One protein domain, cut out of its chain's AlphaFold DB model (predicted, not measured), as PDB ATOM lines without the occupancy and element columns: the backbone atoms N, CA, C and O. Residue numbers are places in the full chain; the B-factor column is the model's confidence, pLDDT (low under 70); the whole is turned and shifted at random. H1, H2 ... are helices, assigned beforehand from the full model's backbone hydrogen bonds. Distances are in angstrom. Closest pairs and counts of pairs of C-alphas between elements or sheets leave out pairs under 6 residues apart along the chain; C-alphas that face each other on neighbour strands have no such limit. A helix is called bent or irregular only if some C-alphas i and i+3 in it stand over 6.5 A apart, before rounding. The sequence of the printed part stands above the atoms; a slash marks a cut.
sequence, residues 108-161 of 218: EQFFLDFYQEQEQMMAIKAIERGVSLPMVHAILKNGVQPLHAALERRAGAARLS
ATOM      1  N   GLU A 108      20.583 -20.404  36.786       96.00
ATOM      2  CA  GLU A 108      19.329 -19.658  36.620       96.00
ATOM      3  C   GLU A 108      19.491 -18.503  35.634       96.00
ATOM      4  O   GLU A 108      18.729 -18.413  34.669       96.00
ATOM      5  N   GLN A 109      20.508 -17.661  35.834       97.62
ATOM      6  CA  GLN A 109      20.768 -16.525  34.956       97.62
ATOM      7  C   GLN A 109      21.061 -16.977  33.522       97.62
ATOM      8  O   GLN A 109      20.488 -16.431  32.583       97.62
ATOM      9  N   PHE A 110      21.872 -18.026  33.349       96.44
ATOM     10  CA  PHE A 110      22.168 -18.590  32.035       96.44
ATOM     11  C   PHE A 110      20.894 -18.981  31.276       96.44
ATOM     12  O   PHE A 110      20.755 -18.665  30.096       96.44
ATOM     13  N   PHE A 111      19.940 -19.650  31.934       96.81
ATOM     14  CA  PHE A 111      18.697 -20.056  31.273       96.81
ATOM     15  C   PHE A 111      17.736 -18.892  31.007       96.81
ATOM     16  O   PHE A 111      16.980 -18.962  30.035       96.81
ATOM     17  N   LEU A 112      17.759 -17.832  31.822       96.94
ATOM     18  CA  LEU A 112      17.003 -16.605  31.548       96.94
ATOM     19  C   LEU A 112      17.542 -15.888  30.307       96.94
ATOM     20  O   LEU A 112      16.762 -15.563  29.409       96.94
ATOM     21  N   ASP A 113      18.861 -15.721  30.223       97.81
ATOM     22  CA  ASP A 113      19.521 -15.093  29.075       97.81
ATOM     23  C   ASP A 113      19.317 -15.941  27.811       97.81
ATOM     24  O   ASP A 113      18.891 -15.432  26.772       97.81
ATOM     25  N   PHE A 114      19.491 -17.266  27.910       97.38
ATOM     26  CA  PHE A 114      19.221 -18.194  26.809       97.38
ATOM     27  C   PHE A 114      17.769 -18.102  26.322       97.38
ATOM     28  O   PHE A 114      17.516 -18.084  25.117       97.38
ATOM     29  N   TYR A 115      16.795 -18.029  27.235       95.38
ATOM     30  CA  TYR A 115      15.391 -17.867  26.858       95.38
ATOM     31  C   TYR A 115      15.154 -16.538  26.129       95.38
ATOM     32  O   TYR A 115      14.461 -16.514  25.109       95.38
ATOM     33  N   GLN A 116      15.763 -15.450  26.604       96.69
ATOM     34  CA  GLN A 116      15.673 -14.141  25.965       96.69
ATOM     35  C   GLN A 116      16.266 -14.153  24.548       96.69
ATOM     36  O   GLN A 116      15.646 -13.627  23.622       96.69
ATOM     37  N   GLU A 117      17.420 -14.794  24.347       97.12
ATOM     38  CA  GLU A 117      18.033 -14.961  23.024       97.12
ATOM     39  C   GLU A 117      17.138 -15.769  22.074       97.12
ATOM     40  O   GLU A 117      16.954 -15.393  20.912       97.12
ATOM     41  N   GLN A 118      16.530 -16.857  22.564       96.56
ATOM     42  CA  GLN A 118      15.570 -17.645  21.786       96.56
ATOM     43  C   GLN A 118      14.341 -16.811  21.398       96.56
ATOM     44  O   GLN A 118      13.881 -16.886  20.256       96.56
ATOM     45  N   GLU A 119      13.826 -15.981  22.308       95.69
ATOM     46  CA  GLU A 119      12.695 -15.089  22.039       95.69
ATOM     47  C   GLU A 119      13.055 -13.996  21.023       95.69
ATOM     48  O   GLU A 119      12.290 -13.746  20.086       95.69
ATOM     49  N   GLN A 120      14.252 -13.412  21.124       96.81
ATOM     50  CA  GLN A 120      14.767 -12.454  20.147       96.81
ATOM     51  C   GLN A 120      14.912 -13.093  18.759       96.81
ATOM     52  O   GLN A 120      14.449 -12.529  17.762       96.81
ATOM     53  N   MET A 121      15.514 -14.282  18.672       97.94
ATOM     54  CA  MET A 121      15.666 -14.995  17.405       97.94
ATOM     55  C   MET A 121      14.307 -15.372  16.805       97.94
ATOM     56  O   MET A 121      14.098 -15.218  15.599       97.94
ATOM     57  N   MET A 122      13.357 -15.805  17.635       97.50
ATOM     58  CA  MET A 122      11.991 -16.089  17.206       97.50
ATOM     59  C   MET A 122      11.290 -14.834  16.673       97.50
ATOM     60  O   MET A 122      10.621 -14.914  15.643       97.50
ATOM     61  N   ALA A 123      11.476 -13.672  17.307       98.06
ATOM     62  CA  ALA A 123      10.941 -12.399  16.826       98.06
ATOM     63  C   ALA A 123      11.519 -12.017  15.455       98.06
ATOM     64  O   ALA A 123      10.763 -11.673  14.547       98.06
ATOM     65  N   ILE A 124      12.836 -12.156  15.269       98.56
ATOM     66  CA  ILE A 124      13.497 -11.922  13.976       98.56
ATOM     67  C   ILE A 124      12.920 -12.859  12.908       98.56
ATOM     68  O   ILE A 124      12.512 -12.402  11.842       98.56
ATOM     69  N   LYS A 125      12.801 -14.159  13.204       98.44
ATOM     70  CA  LYS A 125      12.227 -15.140  12.271       98.44
ATOM     71  C   LYS A 125      10.749 -14.885  11.974       98.44
ATOM     72  O   LYS A 125      10.310 -15.129  10.852       98.44
ATOM     73  N   ALA A 126       9.986 -14.369  12.934       98.00
ATOM     74  CA  ALA A 126       8.599 -13.969  12.723       98.00
ATOM     75  C   ALA A 126       8.502 -12.770  11.763       98.00
ATOM     76  O   ALA A 126       7.706 -12.812  10.823       98.00
ATOM     77  N   ILE A 127       9.368 -11.761  11.935       98.00
ATOM     78  CA  ILE A 127       9.485 -10.612  11.023       98.00
ATOM     79  C   ILE A 127       9.884 -11.078   9.616       98.00
ATOM     80  O   ILE A 127       9.206 -10.723   8.655       98.00
ATOM     81  N   GLU A 128      10.913 -11.926   9.488       98.31
ATOM     82  CA  GLU A 128      11.356 -12.492   8.199       98.31
ATOM     83  C   GLU A 128      10.225 -13.219   7.451       98.31
ATOM     84  O   GLU A 128      10.206 -13.251   6.221       98.31
ATOM     85  N   ARG A 129       9.283 -13.827   8.182       98.25
ATOM     86  CA  ARG A 129       8.148 -14.575   7.619       98.25
ATOM     87  C   ARG A 129       6.850 -13.768   7.537       98.25
ATOM     88  O   ARG A 129       5.853 -14.312   7.071       98.25
ATOM     89  N   GLY A 130       6.842 -12.509   7.981       97.62
ATOM     90  CA  GLY A 130       5.656 -11.650   7.965       97.62
ATOM     91  C   GLY A 130       4.521 -12.123   8.881       97.62
ATOM     92  O   GLY A 130       3.354 -11.892   8.576       97.62
ATOM     93  N   VAL A 131       4.838 -12.802   9.989       98.19
ATOM     94  CA  VAL A 131       3.851 -13.287  10.970       98.19
ATOM     95  C   VAL A 131       4.032 -12.603  12.321       98.19
ATOM     96  O   VAL A 131       5.123 -12.171  12.682       98.19
ATOM     97  N   SER A 132       2.954 -12.515  13.100       97.31
ATOM     98  CA  SER A 132       3.015 -11.942  14.447       97.31
ATOM     99  C   SER A 132       3.459 -12.986  15.482       97.31
ATOM    100  O   SER A 132       3.076 -14.155  15.402       97.31
ATOM    101  N   LEU A 133       4.217 -12.565  16.502       95.12
ATOM    102  CA  LEU A 133       4.579 -13.430  17.635       95.12
ATOM    103  C   LEU A 133       3.359 -14.099  18.303       95.12
ATOM    104  O   LEU A 133       3.435 -15.294  18.585       95.12
ATOM    105  N   PRO A 134       2.206 -13.422  18.511       95.69
ATOM    106  CA  PRO A 134       0.990 -14.080  18.989       95.69
ATOM    107  C   PRO A 134       0.541 -15.278  18.141       95.69
ATOM    108  O   PRO A 134       0.140 -16.296  18.703       95.69
ATOM    109  N   MET A 135       0.642 -15.204  16.807       95.62
ATOM    110  CA  MET A 135       0.314 -16.337  15.927       95.62
ATOM    111  C   MET A 135       1.302 -17.494  16.099       95.62
ATOM    112  O   MET A 135       0.882 -18.649  16.177       95.62
ATOM    113  N   VAL A 136       2.601 -17.197  16.207       94.62
ATOM    114  CA  VAL A 136       3.638 -18.212  16.458       94.62
ATOM    115  C   VAL A 136       3.383 -18.910  17.796       94.62
ATOM    116  O   VAL A 136       3.314 -20.138  17.859       94.62
ATOM    117  N   HIS A 137       3.138 -18.139  18.857       93.75
ATOM    118  CA  HIS A 137       2.810 -18.674  20.175       93.75
ATOM    119  C   HIS A 137       1.520 -19.492  20.184       93.75
ATOM    120  O   HIS A 137       1.458 -20.493  20.896       93.75
ATOM    121  N   ALA A 138       0.504 -19.107  19.408       92.81
ATOM    122  CA  ALA A 138      -0.714 -19.899  19.285       92.81
ATOM    123  C   ALA A 138      -0.400 -21.302  18.752       92.81
ATOM    124  O   ALA A 138      -0.868 -22.280  19.323       92.81
ATOM    125  N   ILE A 139       0.453 -21.433  17.733       92.38
ATOM    126  CA  ILE A 139       0.839 -22.743  17.185       92.38
ATOM    127  C   ILE A 139       1.641 -23.554  18.216       92.38
ATOM    128  O   ILE A 139       1.320 -24.716  18.468       92.38
ATOM    129  N   LEU A 140       2.634 -22.935  18.864       89.44
ATOM    130  CA  LEU A 140       3.486 -23.601  19.857       89.44
ATOM    131  C   LEU A 140       2.700 -24.058  21.097       89.44
ATOM    132  O   LEU A 140       2.915 -25.161  21.597       89.44
ATOM    133  N   LYS A 141       1.754 -23.241  21.578       79.94
ATOM    134  CA  LYS A 141       0.901 -23.579  22.726       79.94
ATOM    135  C   LYS A 141      -0.183 -24.583  22.339       79.94
ATOM    136  O   LYS A 141      -0.403 -25.541  23.076       79.94
ATOM    137  N   ASN A 142      -0.833 -24.436  21.186       68.56
ATOM    138  CA  ASN A 142      -1.938 -25.314  20.779       68.56
ATOM    139  C   ASN A 142      -1.487 -26.738  20.419       68.56
ATOM    140  O   ASN A 142      -2.297 -27.657  20.499       68.56
ATOM    141  N   GLY A 143      -0.203 -26.959  20.119       58.47
ATOM    142  CA  GLY A 143       0.374 -28.308  20.048       58.47
ATOM    143  C   GLY A 143       0.474 -29.030  21.405       58.47
ATOM    144  O   GLY A 143       0.629 -30.248  21.437       58.47
ATOM    145  N   VAL A 144       0.364 -28.302  22.527       54.44
ATOM    146  CA  VAL A 144       0.557 -28.804  23.907       54.44
ATOM    147  C   VAL A 144      -0.727 -28.709  24.758       54.44
ATOM    148  O   VAL A 144      -0.952 -29.515  25.664       54.44
ATOM    149  N   GLN A 145      -1.614 -27.760  24.449       49.03
ATOM    150  CA  GLN A 145      -2.840 -27.457  25.203       49.03
ATOM    151  C   GLN A 145      -3.881 -28.596  25.296       49.03
ATOM    152  O   GLN A 145      -4.476 -28.736  26.368       49.03
ATOM    153  N   PRO A 146      -4.118 -29.452  24.275       54.50
ATOM    154  CA  PRO A 146      -5.156 -30.483  24.380       54.50
ATOM    155  C   PRO A 146      -4.892 -31.478  25.517       54.50
ATOM    156  O   PRO A 146      -5.827 -31.937  26.174       54.50
ATOM    157  N   LEU A 147      -3.617 -31.778  25.788       52.31
ATOM    158  CA  LEU A 147      -3.204 -32.715  26.832       52.31
ATOM    159  C   LEU A 147      -3.158 -32.064  28.216       52.31
ATOM    160  O   LEU A 147      -3.610 -32.677  29.182       52.31
ATOM    161  N   HIS A 148      -2.674 -30.822  28.327       52.38
ATOM    162  CA  HIS A 148      -2.553 -30.157  29.628       52.38
ATOM    163  C   HIS A 148      -3.917 -29.732  30.195       52.38
ATOM    164  O   HIS A 148      -4.215 -30.035  31.348       52.38
ATOM    165  N   ALA A 149      -4.813 -29.191  29.359       54.72
ATOM    166  CA  ALA A 149      -6.181 -28.860  29.764       54.72
ATOM    167  C   ALA A 149      -7.016 -30.109  30.116       54.72
ATOM    168  O   ALA A 149      -7.915 -30.054  30.958       54.72
ATOM    169  N   ALA A 150      -6.744 -31.257  29.484       54.94
ATOM    170  CA  ALA A 150      -7.368 -32.527  29.855       54.94
ATOM    171  C   ALA A 150      -6.833 -33.061  31.197       54.94
ATOM    172  O   ALA A 150      -7.610 -33.572  32.006       54.94
ATOM    173  N   LEU A 151      -5.530 -32.908  31.455       55.66
ATOM    174  CA  LEU A 151      -4.902 -33.310  32.715       55.66
ATOM    175  C   LEU A 151      -5.372 -32.433  33.889       55.66
ATOM    176  O   LEU A 151      -5.707 -32.963  34.946       55.66
ATOM    177  N   GLU A 152      -5.481 -31.117  33.693       56.59
ATOM    178  CA  GLU A 152      -5.991 -30.184  34.706       56.59
ATOM    179  C   GLU A 152      -7.480 -30.385  34.992       56.59
ATOM    180  O   GLU A 152      -7.874 -30.413  36.158       56.59
ATOM    181  N   ARG A 153      -8.316 -30.642  33.974       58.41
ATOM    182  CA  ARG A 153      -9.724 -31.024  34.203       58.41
ATOM    183  C   ARG A 153      -9.850 -32.344  34.971       58.41
ATOM    184  O   ARG A 153     -10.754 -32.485  35.793       58.41
ATOM    185  N   ARG A 154      -8.926 -33.291  34.770       56.00
ATOM    186  CA  ARG A 154      -8.873 -34.557  35.526       56.00
ATOM    187  C   ARG A 154      -8.409 -34.352  36.973       56.00
ATOM    188  O   ARG A 154      -8.964 -34.972  37.879       56.00
ATOM    189  N   ALA A 155      -7.443 -33.467  37.201       58.34
ATOM    190  CA  ALA A 155      -6.966 -33.109  38.535       58.34
ATOM    191  C   ALA A 155      -7.986 -32.257  39.319       58.34
ATOM    192  O   ALA A 155      -8.149 -32.446  40.522       58.34
ATOM    193  N   GLY A 156      -8.720 -31.370  38.639       55.75
ATOM    194  CA  GLY A 156      -9.801 -30.567  39.215       55.75
ATOM    195  C   GLY A 156     -11.016 -31.408  39.617       55.75
ATOM    196  O   GLY A 156     -11.536 -31.246  40.719       55.75
ATOM    197  N   ALA A 157     -11.412 -32.383  38.792       53.69
ATOM    198  CA  ALA A 157     -12.481 -33.326  39.134       53.69
ATOM    199  C   ALA A 157     -12.118 -34.230  40.330       53.69
ATOM    200  O   ALA A 157     -12.972 -34.529  41.163       53.69
ATOM    201  N   ALA A 158     -10.843 -34.614  40.468       54.38
ATOM    202  CA  ALA A 158     -10.361 -35.391  41.612       54.38
ATOM    203  C   ALA A 158     -10.401 -34.608  42.942       54.38
ATOM    204  O   ALA A 158     -10.495 -35.214  44.008       54.38
ATOM    205  N   ARG A 159     -10.372 -33.268  42.894       56.91
ATOM    206  CA  ARG A 159     -10.462 -32.399  44.080       56.91
ATOM    207  C   ARG A 159     -11.897 -32.149  44.551       56.91
ATOM    208  O   ARG A 159     -12.085 -31.745  45.694       56.91
ATOM    209  N   LEU A 160     -12.902 -32.411  43.711       55.97
ATOM    210  CA  LEU A 160     -14.299 -32.043  43.976       55.97
ATOM    211  C   LEU A 160     -15.134 -33.096  44.715       55.97
ATOM    212  O   LEU A 160     -16.262 -32.793  45.093       55.97
ATOM    213  N   SER A 161     -14.639 -34.310  44.989       58.41
ATOM    214  CA  SER A 161     -15.390 -35.206  45.880       58.41
ATOM    215  C   SER A 161     -14.539 -36.297  46.537       58.41
ATOM    216  O   SER A 161     -14.457 -37.424  46.037       58.41
TER     217      SER A 161
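AT A GLANCE: This is residues 108 to 161 of the 218 residues of an uncharacterized protein of Puccinia coronata f. sp. avenae (UniProt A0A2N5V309). The model is an open L of helices with no packed core: the long helix H1 makes one arm, and H2 and H3, following each other end to end with a change of direction between them, make the other. The corner lies at residues 129 to 132, where the end of H1 meets the beginning of H2; residues 108 to 118 of H1 stick out on one side, and residues 138 to 161, with the rest of H2 and H3, stick out on the other. The printed part has 54 residues with three named helices, in the order H1, H2, H3, and no named strand, and its class is all helix. It is extended, with a radius of gyration of the C-alphas of 16.4 A, and flat, spanning 50 by 30 by 11 A.

IN THESE COORDINATES: Find C-alpha 108 at (19.329, -19.658, 36.620); there H1 begins, residues 108 to 128, and it runs 30.4 A to C-alpha 128 at (11.356, -12.492, 8.199). Go on past Arg 129 to Ser 132 and you reach H2, residues 133 to 142, which is 13.9 A from first to last C-alpha. After Gly 143 and Val 144 comes H3, residues 145 to 159, which runs 20.9 A and ends at C-alpha 159, (-10.462, -32.399, 44.080). None of the three helices is bent or irregular.

HOW THE PARTS SIT: Look first at residues 122 to 126, the part of H1 that alone touches H2. The closest C-alphas of the two helices are those of Ala 126 and Leu 133, 6.4 A apart. The lines of H1 and H2 stand at a steep tilt of 67 degrees, opposite ways, and their centres are 14.9 A apart. Move on to H3, and you find that H2 and H3 meet only through their link. H1 and H3 are apart. In the backbones of H1 and H2, every O i to N i+4 pair is within hydrogen-bond range; in H3, 10 of 11 are.

THE WHOLE: The two C-alphas farthest apart are those of Glu 128 and Ser 161, 51.5 A, while the first and last printed C-alphas, those of Glu 108 and Ser 161, are 39.2 A apart. The printed part runs from residue 108 to 161 and has no cut. Both links, H1 to H2 with 4 residues and H2 to H3 with 2, are tight. Read the B-factor column for the model's confidence: the mean pLDDT of the printed part is 81.2, with means of 97 in H1, 90 in H2 and 55 in H3, and residues 142 to 161 are under 70.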